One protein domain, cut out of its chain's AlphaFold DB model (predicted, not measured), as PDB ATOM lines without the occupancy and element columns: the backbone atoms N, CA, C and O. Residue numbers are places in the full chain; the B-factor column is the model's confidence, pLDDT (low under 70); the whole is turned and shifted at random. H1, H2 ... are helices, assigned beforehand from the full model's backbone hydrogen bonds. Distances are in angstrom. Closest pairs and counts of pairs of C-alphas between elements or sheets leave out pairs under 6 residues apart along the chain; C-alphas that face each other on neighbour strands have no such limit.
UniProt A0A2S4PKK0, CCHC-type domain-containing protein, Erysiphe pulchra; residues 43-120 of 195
ATOM      1  N   SER A  43      22.351  38.954 -33.530       89.44
ATOM      2  CA  SER A  43      22.539  38.036 -34.662       89.44
ATOM      3  C   SER A  43      22.217  38.659 -36.022       89.44
ATOM      4  O   SER A  43      22.890  38.367 -37.015       89.44
ATOM      5  N   GLN A  44      21.196  39.516 -36.103       89.50
ATOM      6  CA  GLN A  44      20.844  40.202 -37.352       89.50
ATOM      7  C   GLN A  44      21.948  41.179 -37.760       89.50
ATOM      8  O   GLN A  44      22.410  41.117 -38.905       89.50
ATOM      9  N   PHE A  45      22.452  41.963 -36.803       90.00
ATOM     10  CA  PHE A  45      23.587  42.853 -37.021       90.00
ATOM     11  C   PHE A  45      24.820  42.077 -37.502       90.00
ATOM     12  O   PHE A  45      25.421  42.438 -38.515       90.00
ATOM     13  N   ALA A  46      25.177  40.975 -36.832       90.62
ATOM     14  CA  ALA A  46      26.343  40.172 -37.199       90.62
ATOM     15  C   ALA A  46      26.240  39.640 -38.641       90.62
ATOM     16  O   ALA A  46      27.187  39.730 -39.427       90.62
ATOM     17  N   ARG A  47      25.063  39.140 -39.033       91.50
ATOM     18  CA  ARG A  47      24.807  38.659 -40.403       91.50
ATOM     19  C   ARG A  47      24.863  39.787 -41.428       91.50
ATOM     20  O   ARG A  47      25.352  39.582 -42.540       91.50
ATOM     21  N   ARG A  48      24.378  40.976 -41.068       89.81
ATOM     22  CA  ARG A  48      24.423  42.169 -41.918       89.81
ATOM     23  C   ARG A  48      25.851  42.668 -42.115       89.81
ATOM     24  O   ARG A  48      26.222  42.945 -43.253       89.81
ATOM     25  N   LEU A  49      26.659  42.693 -41.055       90.38
ATOM     26  CA  LEU A  49      28.089  43.001 -41.113       90.38
ATOM     27  C   LEU A  49      28.820  42.036 -42.053       90.38
ATOM     28  O   LEU A  49      29.539  42.473 -42.949       90.38
ATOM     29  N   ARG A  50      28.570  40.729 -41.904       91.62
ATOM     30  CA  ARG A  50      29.118  39.700 -42.793       91.62
ATOM     31  C   ARG A  50      28.737  39.947 -44.246       91.62
ATOM     32  O   ARG A  50      29.603  40.008 -45.111       91.62
ATOM     33  N   LYS A  51      27.449  40.164 -44.519       90.19
ATOM     34  CA  LYS A  51      26.955  40.460 -45.869       90.19
ATOM     35  C   LYS A  51      27.593  41.721 -46.462       90.19
ATOM     36  O   LYS A  51      27.886  41.731 -47.652       90.19
ATOM     37  N   ALA A  52      27.795  42.763 -45.655       86.69
ATOM     38  CA  ALA A  52      28.463  43.985 -46.091       86.69
ATOM     39  C   ALA A  52      29.925  43.719 -46.468       86.69
ATOM     40  O   ALA A  52      30.374  44.242 -47.481       86.69
ATOM     41  N   ASN A  53      30.627  42.866 -45.718       88.00
ATOM     42  CA  ASN A  53      32.014  42.516 -46.010       88.00
ATOM     43  C   ASN A  53      32.167  41.792 -47.365       88.00
ATOM     44  O   ASN A  53      32.925  42.225 -48.225       88.00
ATOM     45  N   TYR A  54      31.334  40.782 -47.629       85.88
ATOM     46  CA  TYR A  54      31.350  40.073 -48.918       85.88
ATOM     47  C   TYR A  54      30.822  40.899 -50.103       85.88
ATOM     48  O   TYR A  54      30.951  40.479 -51.252       85.88
ATOM     49  N   ALA A  55      30.199  42.053 -49.853       85.25
ATOM     50  CA  ALA A  55      29.755  42.961 -50.907       85.25
ATOM     51  C   ALA A  55      30.875  43.895 -51.407       85.25
ATOM     52  O   ALA A  55      30.666  44.606 -52.394       85.25
ATOM     53  N   PHE A  56      32.042  43.918 -50.751       78.81
ATOM     54  CA  PHE A  56      33.177  44.726 -51.191       78.81
ATOM     55  C   PHE A  56      33.864  44.143 -52.434       78.81
ATOM     56  O   PHE A  56      33.932  42.925 -52.608       78.81
ATOM     57  N   PRO A  57      34.453  44.997 -53.290       75.44
ATOM     58  CA  PRO A  57      35.443  44.551 -54.265       75.44
ATOM     59  C   PRO A  57      36.639  43.916 -53.538       75.44
ATOM     60  O   PRO A  57      37.098  44.464 -52.536       75.44
ATOM     61  N   ALA A  58      37.174  42.811 -54.065       71.56
ATOM     62  CA  ALA A  58      38.260  42.044 -53.440       71.56
ATOM     63  C   ALA A  58      39.491  42.893 -53.055       71.56
ATOM     64  O   ALA A  58      40.128  42.632 -52.039       71.56
ATOM     65  N   ASP A  59      39.773  43.955 -53.815       65.88
ATOM     66  CA  ASP A  59      40.895  44.866 -53.563       65.88
ATOM     67  C   ASP A  59      40.744  45.678 -52.261       65.88
ATOM     68  O   ASP A  59      41.743  46.071 -51.662       65.88
ATOM     69  N   LEU A  60      39.509  45.920 -51.799       68.31
ATOM     70  CA  LEU A  60      39.231  46.644 -50.551       68.31
ATOM     71  C   LEU A  60      39.090  45.712 -49.338       68.31
ATOM     72  O   LEU A  60      39.306  46.156 -48.212       68.31
ATOM     73  N   ILE A  61      38.782  44.429 -49.551       67.56
ATOM     74  CA  ILE A  61      38.644  43.420 -48.482       67.56
ATOM     75  C   ILE A  61      39.970  43.197 -47.743       67.56
ATOM     76  O   ILE A  61      39.974  42.774 -46.596       67.56
ATOM     77  N   LEU A  62      41.109  43.535 -48.348       67.06
ATOM     78  CA  LEU A  62      42.434  43.364 -47.745       67.06
ATOM     79  C   LEU A  62      42.951  44.621 -47.022       67.06
ATOM     80  O   LEU A  62      44.051  44.607 -46.471       67.06
ATOM     81  N   GLY A  63      42.190  45.720 -47.028       78.81
ATOM     82  CA  GLY A  63      42.614  46.983 -46.429       78.81
ATOM     83  C   GLY A  63      42.585  46.954 -44.897       78.81
ATOM     84  O   GLY A  63      41.571  46.602 -44.294       78.81
ATOM     85  N   SER A  64      43.667  47.411 -44.255       83.44
ATOM     86  CA  SER A  64      43.723  47.590 -42.791       83.44
ATOM     87  C   SER A  64      42.698  48.610 -42.283       83.44
ATOM     88  O   SER A  64      42.179  48.475 -41.182       83.44
ATOM     89  N   GLU A  65      42.357  49.603 -43.107       85.00
ATOM     90  CA  GLU A  65      41.328  50.602 -42.798       85.00
ATOM     91  C   GLU A  65      39.935  49.967 -42.649       85.00
ATOM     92  O   GLU A  65      39.180  50.315 -41.743       85.00
ATOM     93  N   VAL A  66      39.610  48.973 -43.484       84.56
ATOM     94  CA  VAL A  66      38.354  48.216 -43.378       84.56
ATOM     95  C   VAL A  66      38.319  47.406 -42.085       84.56
ATOM     96  O   VAL A  66      37.292  47.396 -41.405       84.56
ATOM     97  N   HIS A  67      39.443  46.795 -41.706       88.62
ATOM     98  CA  HIS A  67      39.569  46.050 -40.449       88.62
ATOM     99  C   HIS A  67      39.291  46.947 -39.234       88.62
ATOM    100  O   HIS A  67      38.494  46.597 -38.363       88.62
ATOM    101  N   ASP A  68      39.862  48.154 -39.207       88.50
ATOM    102  CA  ASP A  68      39.635  49.131 -38.135       88.50
ATOM    103  C   ASP A  68      38.172  49.580 -38.043       88.50
ATOM    104  O   ASP A  68      37.600  49.651 -36.948       88.50
ATOM    105  N   ILE A  69      37.540  49.834 -39.189       88.38
ATOM    106  CA  ILE A  69      36.122  50.200 -39.256       88.38
ATOM    107  C   ILE A  69      35.250  49.056 -38.727       88.38
ATOM    108  O   ILE A  69      34.349  49.310 -37.920       88.38
ATOM    109  N   GLN A  70      35.525  47.811 -39.132       88.81
ATOM    110  CA  GLN A  70      34.814  46.624 -38.652       88.81
ATOM    111  C   GLN A  70      34.958  46.466 -37.137       88.81
ATOM    112  O   GLN A  70      33.949  46.306 -36.449       88.81
ATOM    113  N   ARG A  71      36.176  46.588 -36.594       90.69
ATOM    114  CA  ARG A  71      36.420  46.532 -35.142       90.69
ATOM    115  C   ARG A  71      35.587  47.545 -34.379       90.69
ATOM    116  O   ARG A  71      34.922  47.185 -33.410       90.69
ATOM    117  N   ASN A  72      35.593  48.792 -34.838       91.31
ATOM    118  CA  ASN A  72      34.840  49.861 -34.199       91.31
ATOM    119  C   ASN A  72      33.333  49.552 -34.191       91.31
ATOM    120  O   ASN A  72      32.671  49.645 -33.159       91.31
ATOM    121  N   HIS A  73      32.804  49.086 -35.323       88.62
ATOM    122  CA  HIS A  73      31.401  48.701 -35.433       88.62
ATOM    123  C   HIS A  73      31.035  47.544 -34.503       88.62
ATOM    124  O   HIS A  73      30.022  47.624 -33.809       88.62
ATOM    125  N   ILE A  74      31.854  46.491 -34.448       91.12
ATOM    126  CA  ILE A  74      31.628  45.339 -33.563       91.12
ATOM    127  C   ILE A  74      31.672  45.779 -32.097       91.12
ATOM    128  O   ILE A  74      30.805  45.398 -31.319       91.12
ATOM    129  N   GLN A  75      32.637  46.617 -31.720       90.88
ATOM    130  CA  GLN A  75      32.762  47.114 -30.351       90.88
ATOM    131  C   GLN A  75      31.536  47.932 -29.914       90.88
ATOM    132  O   GLN A  75      31.105  47.811 -28.767       90.88
ATOM    133  N   GLN A  76      30.971  48.750 -30.807       88.44
ATOM    134  CA  GLN A  76      29.809  49.593 -30.500       88.44
ATOM    135  C   GLN A  76      28.487  48.816 -30.463       88.44
ATOM    136  O   GLN A  76      27.645  49.073 -29.606       88.44
ATOM    137  N   SER A  77      28.293  47.879 -31.390       88.12
ATOM    138  CA  SER A  77      27.024  47.157 -31.579       88.12
ATOM    139  C   SER A  77      26.942  45.841 -30.804       88.12
ATOM    140  O   SER A  77      25.862  45.445 -30.372       88.12
ATOM    141  N   LEU A  78      28.078  45.166 -30.602       91.06
ATOM    142  CA  LEU A  78      28.172  43.849 -29.981       91.06
ATOM    143  C   LEU A  78      29.254  43.810 -28.883       91.06
ATOM    144  O   LEU A  78      30.225  43.054 -29.001       91.06
ATOM    145  N   PRO A  79      29.099  44.548 -27.765       89.38
ATOM    146  CA  PRO A  79      30.126  44.605 -26.721       89.38
ATOM    147  C   PRO A  79      30.499  43.232 -26.145       89.38
ATOM    148  O   PRO A  79      31.663  42.970 -25.857       89.38
ATOM    149  N   ARG A  80      29.518  42.330 -26.002       88.31
ATOM    150  CA  ARG A  80      29.720  40.982 -25.441       88.31
ATOM    151  C   ARG A  80      30.407  40.028 -26.422       88.31
ATOM    152  O   ARG A  80      31.208  39.189 -26.015       88.31
ATOM    153  N   THR A  81      30.129  40.170 -27.716       91.25
ATOM    154  CA  THR A  81      30.866  39.448 -28.761       91.25
ATOM    155  C   THR A  81      32.298  39.968 -28.832       91.25
ATOM    156  O   THR A  81      33.231  39.171 -28.838       91.25
ATOM    157  N   TRP A  82      32.484  41.293 -28.799       93.50
ATOM    158  CA  TRP A  82      33.798  41.936 -28.836       93.50
ATOM    159  C   TRP A  82      34.738  41.426 -27.741       93.50
ATOM    160  O   TRP A  82      35.860  41.025 -28.042       93.50
ATOM    161  N   THR A  83      34.281  41.359 -26.486       92.06
ATOM    162  CA  THR A  83      35.109  40.860 -25.371       92.06
ATOM    163  C   THR A  83      35.567  39.416 -25.561       92.06
ATOM    164  O   THR A  83      36.634  39.049 -25.071       92.06
ATOM    165  N   SER A  84      34.788  38.610 -26.281       90.94
ATOM    166  CA  SER A  84      35.116  37.212 -26.555       90.94
ATOM    167  C   SER A  84      36.155  37.078 -27.670       90.94
ATOM    168  O   SER A  84      37.042  36.237 -27.574       90.94
ATOM    169  N   ILE A  85      36.085  37.929 -28.699       92.56
ATOM    170  CA  ILE A  85      36.937  37.811 -29.892       92.56
ATOM    171  C   ILE A  85      38.187  38.696 -29.866       92.56
ATOM    172  O   ILE A  85      39.097  38.460 -30.654       92.56
ATOM    173  N   GLN A  86      38.261  39.706 -28.986       90.94
ATOM    174  CA  GLN A  86      39.271  40.780 -29.011       90.94
ATOM    175  C   GLN A  86      40.727  40.294 -29.152       90.94
ATOM    176  O   GLN A  86      41.534  40.984 -29.775       90.94
ATOM    177  N   ARG A  87      41.085  39.136 -28.578       90.00
ATOM    178  CA  ARG A  87      42.454  38.590 -28.671       90.00
ATOM    179  C   ARG A  87      42.814  38.103 -30.072       90.00
ATOM    180  O   ARG A  87      43.965  38.246 -30.471       90.00
ATOM    181  N   ASP A  88      41.834  37.590 -30.803       88.75
ATOM    182  CA  ASP A  88      42.054  36.848 -32.045       88.75
ATOM    183  C   ASP A  88      41.808  37.729 -33.280       88.75
ATOM    184  O   ASP A  88      42.295  37.442 -34.374       88.75
ATOM    185  N   VAL A  89      41.118  38.864 -33.102       87.06
ATOM    186  CA  VAL A  89      40.759  39.789 -34.191       87.06
ATOM    187  C   VAL A  89      41.974  40.291 -34.972       87.06
ATOM    188  O   VAL A  89      41.889  40.471 -36.182       87.06
ATOM    189  N   SER A  90      43.107  40.525 -34.310       86.06
ATOM    190  CA  SER A  90      44.313  41.051 -34.969       86.06
ATOM    191  C   SER A  90      45.004  40.038 -35.887       86.06
ATOM    192  O   SER A  90      45.770  40.448 -36.752       86.06
ATOM    193  N   SER A  91      44.770  38.737 -35.694       87.38
ATOM    194  CA  SER A  91      45.335  37.677 -36.540       87.38
ATOM    195  C   SER A  91      44.402  37.229 -37.666       87.38
ATOM    196  O   SER A  91      44.843  36.506 -38.552       87.38
ATOM    197  N   MET A  92      43.134  37.636 -37.628       88.56
ATOM    198  CA  MET A  92      42.115  37.246 -38.602       88.56
ATOM    199  C   MET A  92      42.072  38.212 -39.786       88.56
ATOM    200  O   MET A  92      42.170  39.429 -39.607       88.56
ATOM    201  N   SER A  93      41.865  37.674 -40.989       90.56
ATOM    202  CA  SER A  93      41.476  38.479 -42.150       90.56
ATOM    203  C   SER A  93      40.069  39.064 -41.971       90.56
ATOM    204  O   SER A  93      39.303  38.618 -41.117       90.56
ATOM    205  N   ASN A  94      39.702  40.063 -42.779       88.75
ATOM    206  CA  ASN A  94      38.392  40.714 -42.680       88.75
ATOM    207  C   ASN A  94      37.238  39.704 -42.844       88.75
ATOM    208  O   ASN A  94      36.274  39.730 -42.078       88.75
ATOM    209  N   ASP A  95      37.335  38.785 -43.807       89.75
ATOM    210  CA  ASP A  95      36.305  37.766 -44.064       89.75
ATOM    211  C   ASP A  95      36.186  36.764 -42.913       89.75
ATOM    212  O   ASP A  95      35.083  36.484 -42.438       89.75
ATOM    213  N   GLU A  96      37.324  36.290 -42.399       92.12
ATOM    214  CA  GLU A  96      37.365  35.408 -41.229       92.12
ATOM    215  C   GLU A  96      36.806  36.101 -39.986       92.12
ATOM    216  O   GLU A  96      36.045  35.494 -39.237       92.12
ATOM    217  N   LEU A  97      37.132  37.381 -39.782       92.50
ATOM    218  CA  LEU A  97      36.595  38.183 -38.688       92.50
ATOM    219  C   LEU A  97      35.070  38.283 -38.788       92.50
ATOM    220  O   LEU A  97      34.371  38.076 -37.798       92.50
ATOM    221  N   ALA A  98      34.548  38.572 -39.978       91.56
ATOM    222  CA  ALA A  98      33.116  38.683 -40.209       91.56
ATOM    223  C   ALA A  98      32.371  37.362 -39.951       91.56
ATOM    224  O   ALA A  98      31.300  37.363 -39.338       91.56
ATOM    225  N   ASP A  99      32.943  36.236 -40.374       93.56
ATOM    226  CA  ASP A  99      32.392  34.906 -40.121       93.56
ATOM    227  C   ASP A  99      32.454  34.547 -38.624       93.56
ATOM    228  O   ASP A  99      31.464  34.087 -38.047       93.56
ATOM    229  N   HIS A 100      33.583  34.832 -37.971       94.75
ATOM    230  CA  HIS A 100      33.797  34.564 -36.550       94.75
ATOM    231  C   HIS A 100      32.851  35.373 -35.652       94.75
ATOM    232  O   HIS A 100      32.294  34.840 -34.692       94.75
ATOM    233  N   VAL A 101      32.588  36.639 -35.995       94.19
ATOM    234  CA  VAL A 101      31.617  37.492 -35.289       94.19
ATOM    235  C   VAL A 101      30.222  36.872 -35.298       94.19
ATOM    236  O   VAL A 101      29.557  36.876 -34.261       94.19
ATOM    237  N   VAL A 102      29.776  36.306 -36.426       94.50
ATOM    238  CA  VAL A 102      28.475  35.618 -36.501       94.50
ATOM    239  C   VAL A 102      28.461  34.402 -35.585       94.50
ATOM    240  O   VAL A 102      27.560  34.277 -34.760       94.50
ATOM    241  N   GLN A 103      29.478  33.544 -35.679       94.62
ATOM    242  CA  GLN A 103      29.553  32.319 -34.887       94.62
ATOM    243  C   GLN A 103      29.524  32.599 -33.380       94.62
ATOM    244  O   GLN A 103      28.769  31.966 -32.641       94.62
ATOM    245  N   VAL A 104      30.331  33.554 -32.917       93.94
ATOM    246  CA  VAL A 104      30.412  33.890 -31.493       93.94
ATOM    247  C   VAL A 104      29.126  34.555 -31.013       93.94
ATOM    248  O   VAL A 104      28.653  34.239 -29.926       93.94
ATOM    249  N   THR A 105      28.515  35.419 -31.826       93.44
ATOM    250  CA  THR A 105      27.237  36.054 -31.473       93.44
ATOM    251  C   THR A 105      26.120  35.020 -31.332       93.44
ATOM    252  O   THR A 105      25.395  35.042 -30.339       93.44
ATOM    253  N   GLU A 106      26.029  34.060 -32.254       91.62
ATOM    254  CA  GLU A 106      25.065  32.957 -32.156       91.62
ATOM    255  C   GLU A 106      25.340  32.058 -30.938       91.62
ATOM    256  O   GLU A 106      24.403  31.591 -30.289       91.62
ATOM    257  N   GLY A 107      26.611  31.824 -30.597       89.75
ATOM    258  CA  GLY A 107      26.997  31.086 -29.392       89.75
ATOM    259  C   GLY A 107      26.580  31.796 -28.101       89.75
ATOM    260  O   GLY A 107      25.995  31.174 -27.217       89.75
ATOM    261  N   ILE A 108      26.814  33.107 -28.014       88.31
ATOM    262  CA  ILE A 108      26.425  33.926 -26.858       88.31
ATOM    263  C   ILE A 108      24.903  33.955 -26.698       88.31
ATOM    264  O   ILE A 108      24.413  33.812 -25.581       88.31
ATOM    265  N   GLU A 109      24.148  34.108 -27.787       83.69
ATOM    266  CA  GLU A 109      22.682  34.078 -27.728       83.69
ATOM    267  C   GLU A 109      22.166  32.735 -27.186       83.69
ATOM    268  O   GLU A 109      21.247  32.711 -26.364       83.69
ATOM    269  N   ARG A 110      22.803  31.614 -27.552       82.81
ATOM    270  CA  ARG A 110      22.477  30.299 -26.974       82.81
ATOM    271  C   ARG A 110      22.772  30.235 -25.478       82.81
ATOM    272  O   ARG A 110      21.903  29.796 -24.732       82.81
ATOM    273  N   TRP A 111      23.925  30.730 -25.025       76.19
ATOM    274  CA  TRP A 111      24.245  30.781 -23.590       76.19
ATOM    275  C   TRP A 111      23.242  31.621 -22.804       76.19
ATOM    276  O   TRP A 111      22.793  31.195 -21.748       76.19
ATOM    277  N   THR A 112      22.801  32.765 -23.335       75.50
ATOM    278  CA  THR A 112      21.769  33.565 -22.652       75.50
ATOM    279  C   THR A 112      20.436  32.833 -22.519       75.50
ATOM    280  O   THR A 112      19.680  33.101 -21.588       75.50
ATOM    281  N   HIS A 113      20.135  31.913 -23.437       69.44
ATOM    282  CA  HIS A 113      18.951  31.070 -23.347       69.44
ATOM    283  C   HIS A 113      19.131  29.950 -22.315       69.44
ATOM    284  O   HIS A 113      18.211  29.674 -21.554       69.44
ATOM    285  N   GLU A 114      20.316  29.341 -22.244       63.91
ATOM    286  CA  GLU A 114      20.656  28.356 -21.209       63.91
ATOM    287  C   GLU A 114      20.611  28.975 -19.807       63.91
ATOM    288  O   GLU A 114      19.971  28.411 -18.921       63.91
ATOM    289  N   ASP A 115      21.189  30.164 -19.619       71.56
ATOM    290  CA  ASP A 115      21.133  30.905 -18.353       71.56
ATOM    291  C   ASP A 115      19.676  31.112 -17.903       71.56
ATOM    292  O   ASP A 115      19.348  30.868 -16.748       71.56
ATOM    293  N   GLN A 116      18.760  31.459 -18.818       71.94
ATOM    294  CA  GLN A 116      17.327  31.580 -18.500       71.94
ATOM    295  C   GLN A 116      16.696  30.256 -18.043       71.94
ATOM    296  O   GLN A 116      15.816  30.256 -17.181       71.94
ATOM    297  N   VAL A 117      17.135  29.123 -18.594       71.19
ATOM    298  CA  VAL A 117      16.652  27.793 -18.190       71.19
ATOM    299  C   VAL A 117      17.110  27.450 -16.769       71.19
ATOM    300  O   VAL A 117      16.324  26.894 -16.004       71.19
ATOM    301  N   TYR A 118      18.337  27.813 -16.390       66.38
ATOM    302  CA  TYR A 118      18.861  27.588 -15.035       66.38
ATOM    303  C   TYR A 118      18.361  28.607 -14.005       66.38
ATOM    304  O   TYR A 118      18.202  28.261 -12.836       66.38
ATOM    305  N   GLU A 119      18.066  29.834 -14.434       64.62
ATOM    306  CA  GLU A 119      17.421  30.872 -13.618       64.62
ATOM    307  C   GLU A 119      15.932  30.585 -13.384       64.62
ATOM    308  O   GLU A 119      15.319  31.187 -12.503       64.62
ATOM    309  N   THR A 120      15.325  29.661 -14.142       59.41
ATOM    310  CA  THR A 120      13.957  29.220 -13.860       59.41
ATOM    311  C   THR A 120      13.974  28.492 -12.512       59.41
ATOM    312  O   THR A 120      14.599  27.431 -12.423       59.41
TER     313      THR A 120
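AT A GLANCE: This is residues 43 to 120 of the 195 residues of the protein "CCHC-type domain-containing protein" of Erysiphe pulchra (UniProt A0A2S4PKK0). One long helix, H5, makes the long axis, with H1 packed beside it and H3 running nearly along it in a loose three-helix bundle. The short H4 crosses H5 at a steep tilt, the small H2 is at one end, and residues 110 to 120 stick out at the other. The printed part has 78 residues with five named helices, H1 to H5 in order, no named strand, and is all helix. It is only just compact, close to loose, with a radius of gyration of the C-alphas of 13.6 A, a rod spanning 50 by 23 by 18 A.

IN THESE COORDINATES: Find C-alpha 43 at (22.539, 38.036, -34.662); from there H1 runs through residues 43 to 54, 16.9 A. Next come H2, residues 58 to 61, 5.2 A, and H3, residues 64 to 77, 20.1 A. H4, residues 79 to 85, covers 10.1 A. H5, residues 94 to 119, runs 37.2 A to C-alpha 119 at (17.421, 30.872, -13.618).

HOW THE PARTS SIT: Look at Arg 50 and Ala 98, the closest C-alphas of H1 and H5, 4.9 A apart: these helices touch at a shallow tilt of 8 degrees, opposite ways. H3 and H5 only just touch, with 3 pairs of C-alphas within 8 A, the closest His 67 and Asn 94 at 5.9 A; they run the same way at a shallow tilt of 16 degrees. H4 touches residues 101 to 108 of H5 at a steep tilt of 63 degrees, closest at the C-alphas of Thr 81 and Thr 105, 5.7 A. H3 and H4 only just touch, with 3 pairs within 8 A, only at the corner, closest at the C-alphas of Gln 75 and Trp 82, 5.5 A. H2 is close to but not clearly touching H5, the closest C-alphas being Ile 61 and Asn 94 at 6.4 A. H1 and H4 are apart. Every O i to N i+4 pair is within hydrogen-bond range in H1, H3 and H5, and 2 of 3 in H4; H2 is too short for one.

THE WHOLE: The C-alphas of Asp 59 and Thr 120, 50.5 A apart, are the two farthest apart. The printed part has no cut and no long link. Look for pLDDT under 70 at residues 59 to 62, 113 to 114 and 118 to 120.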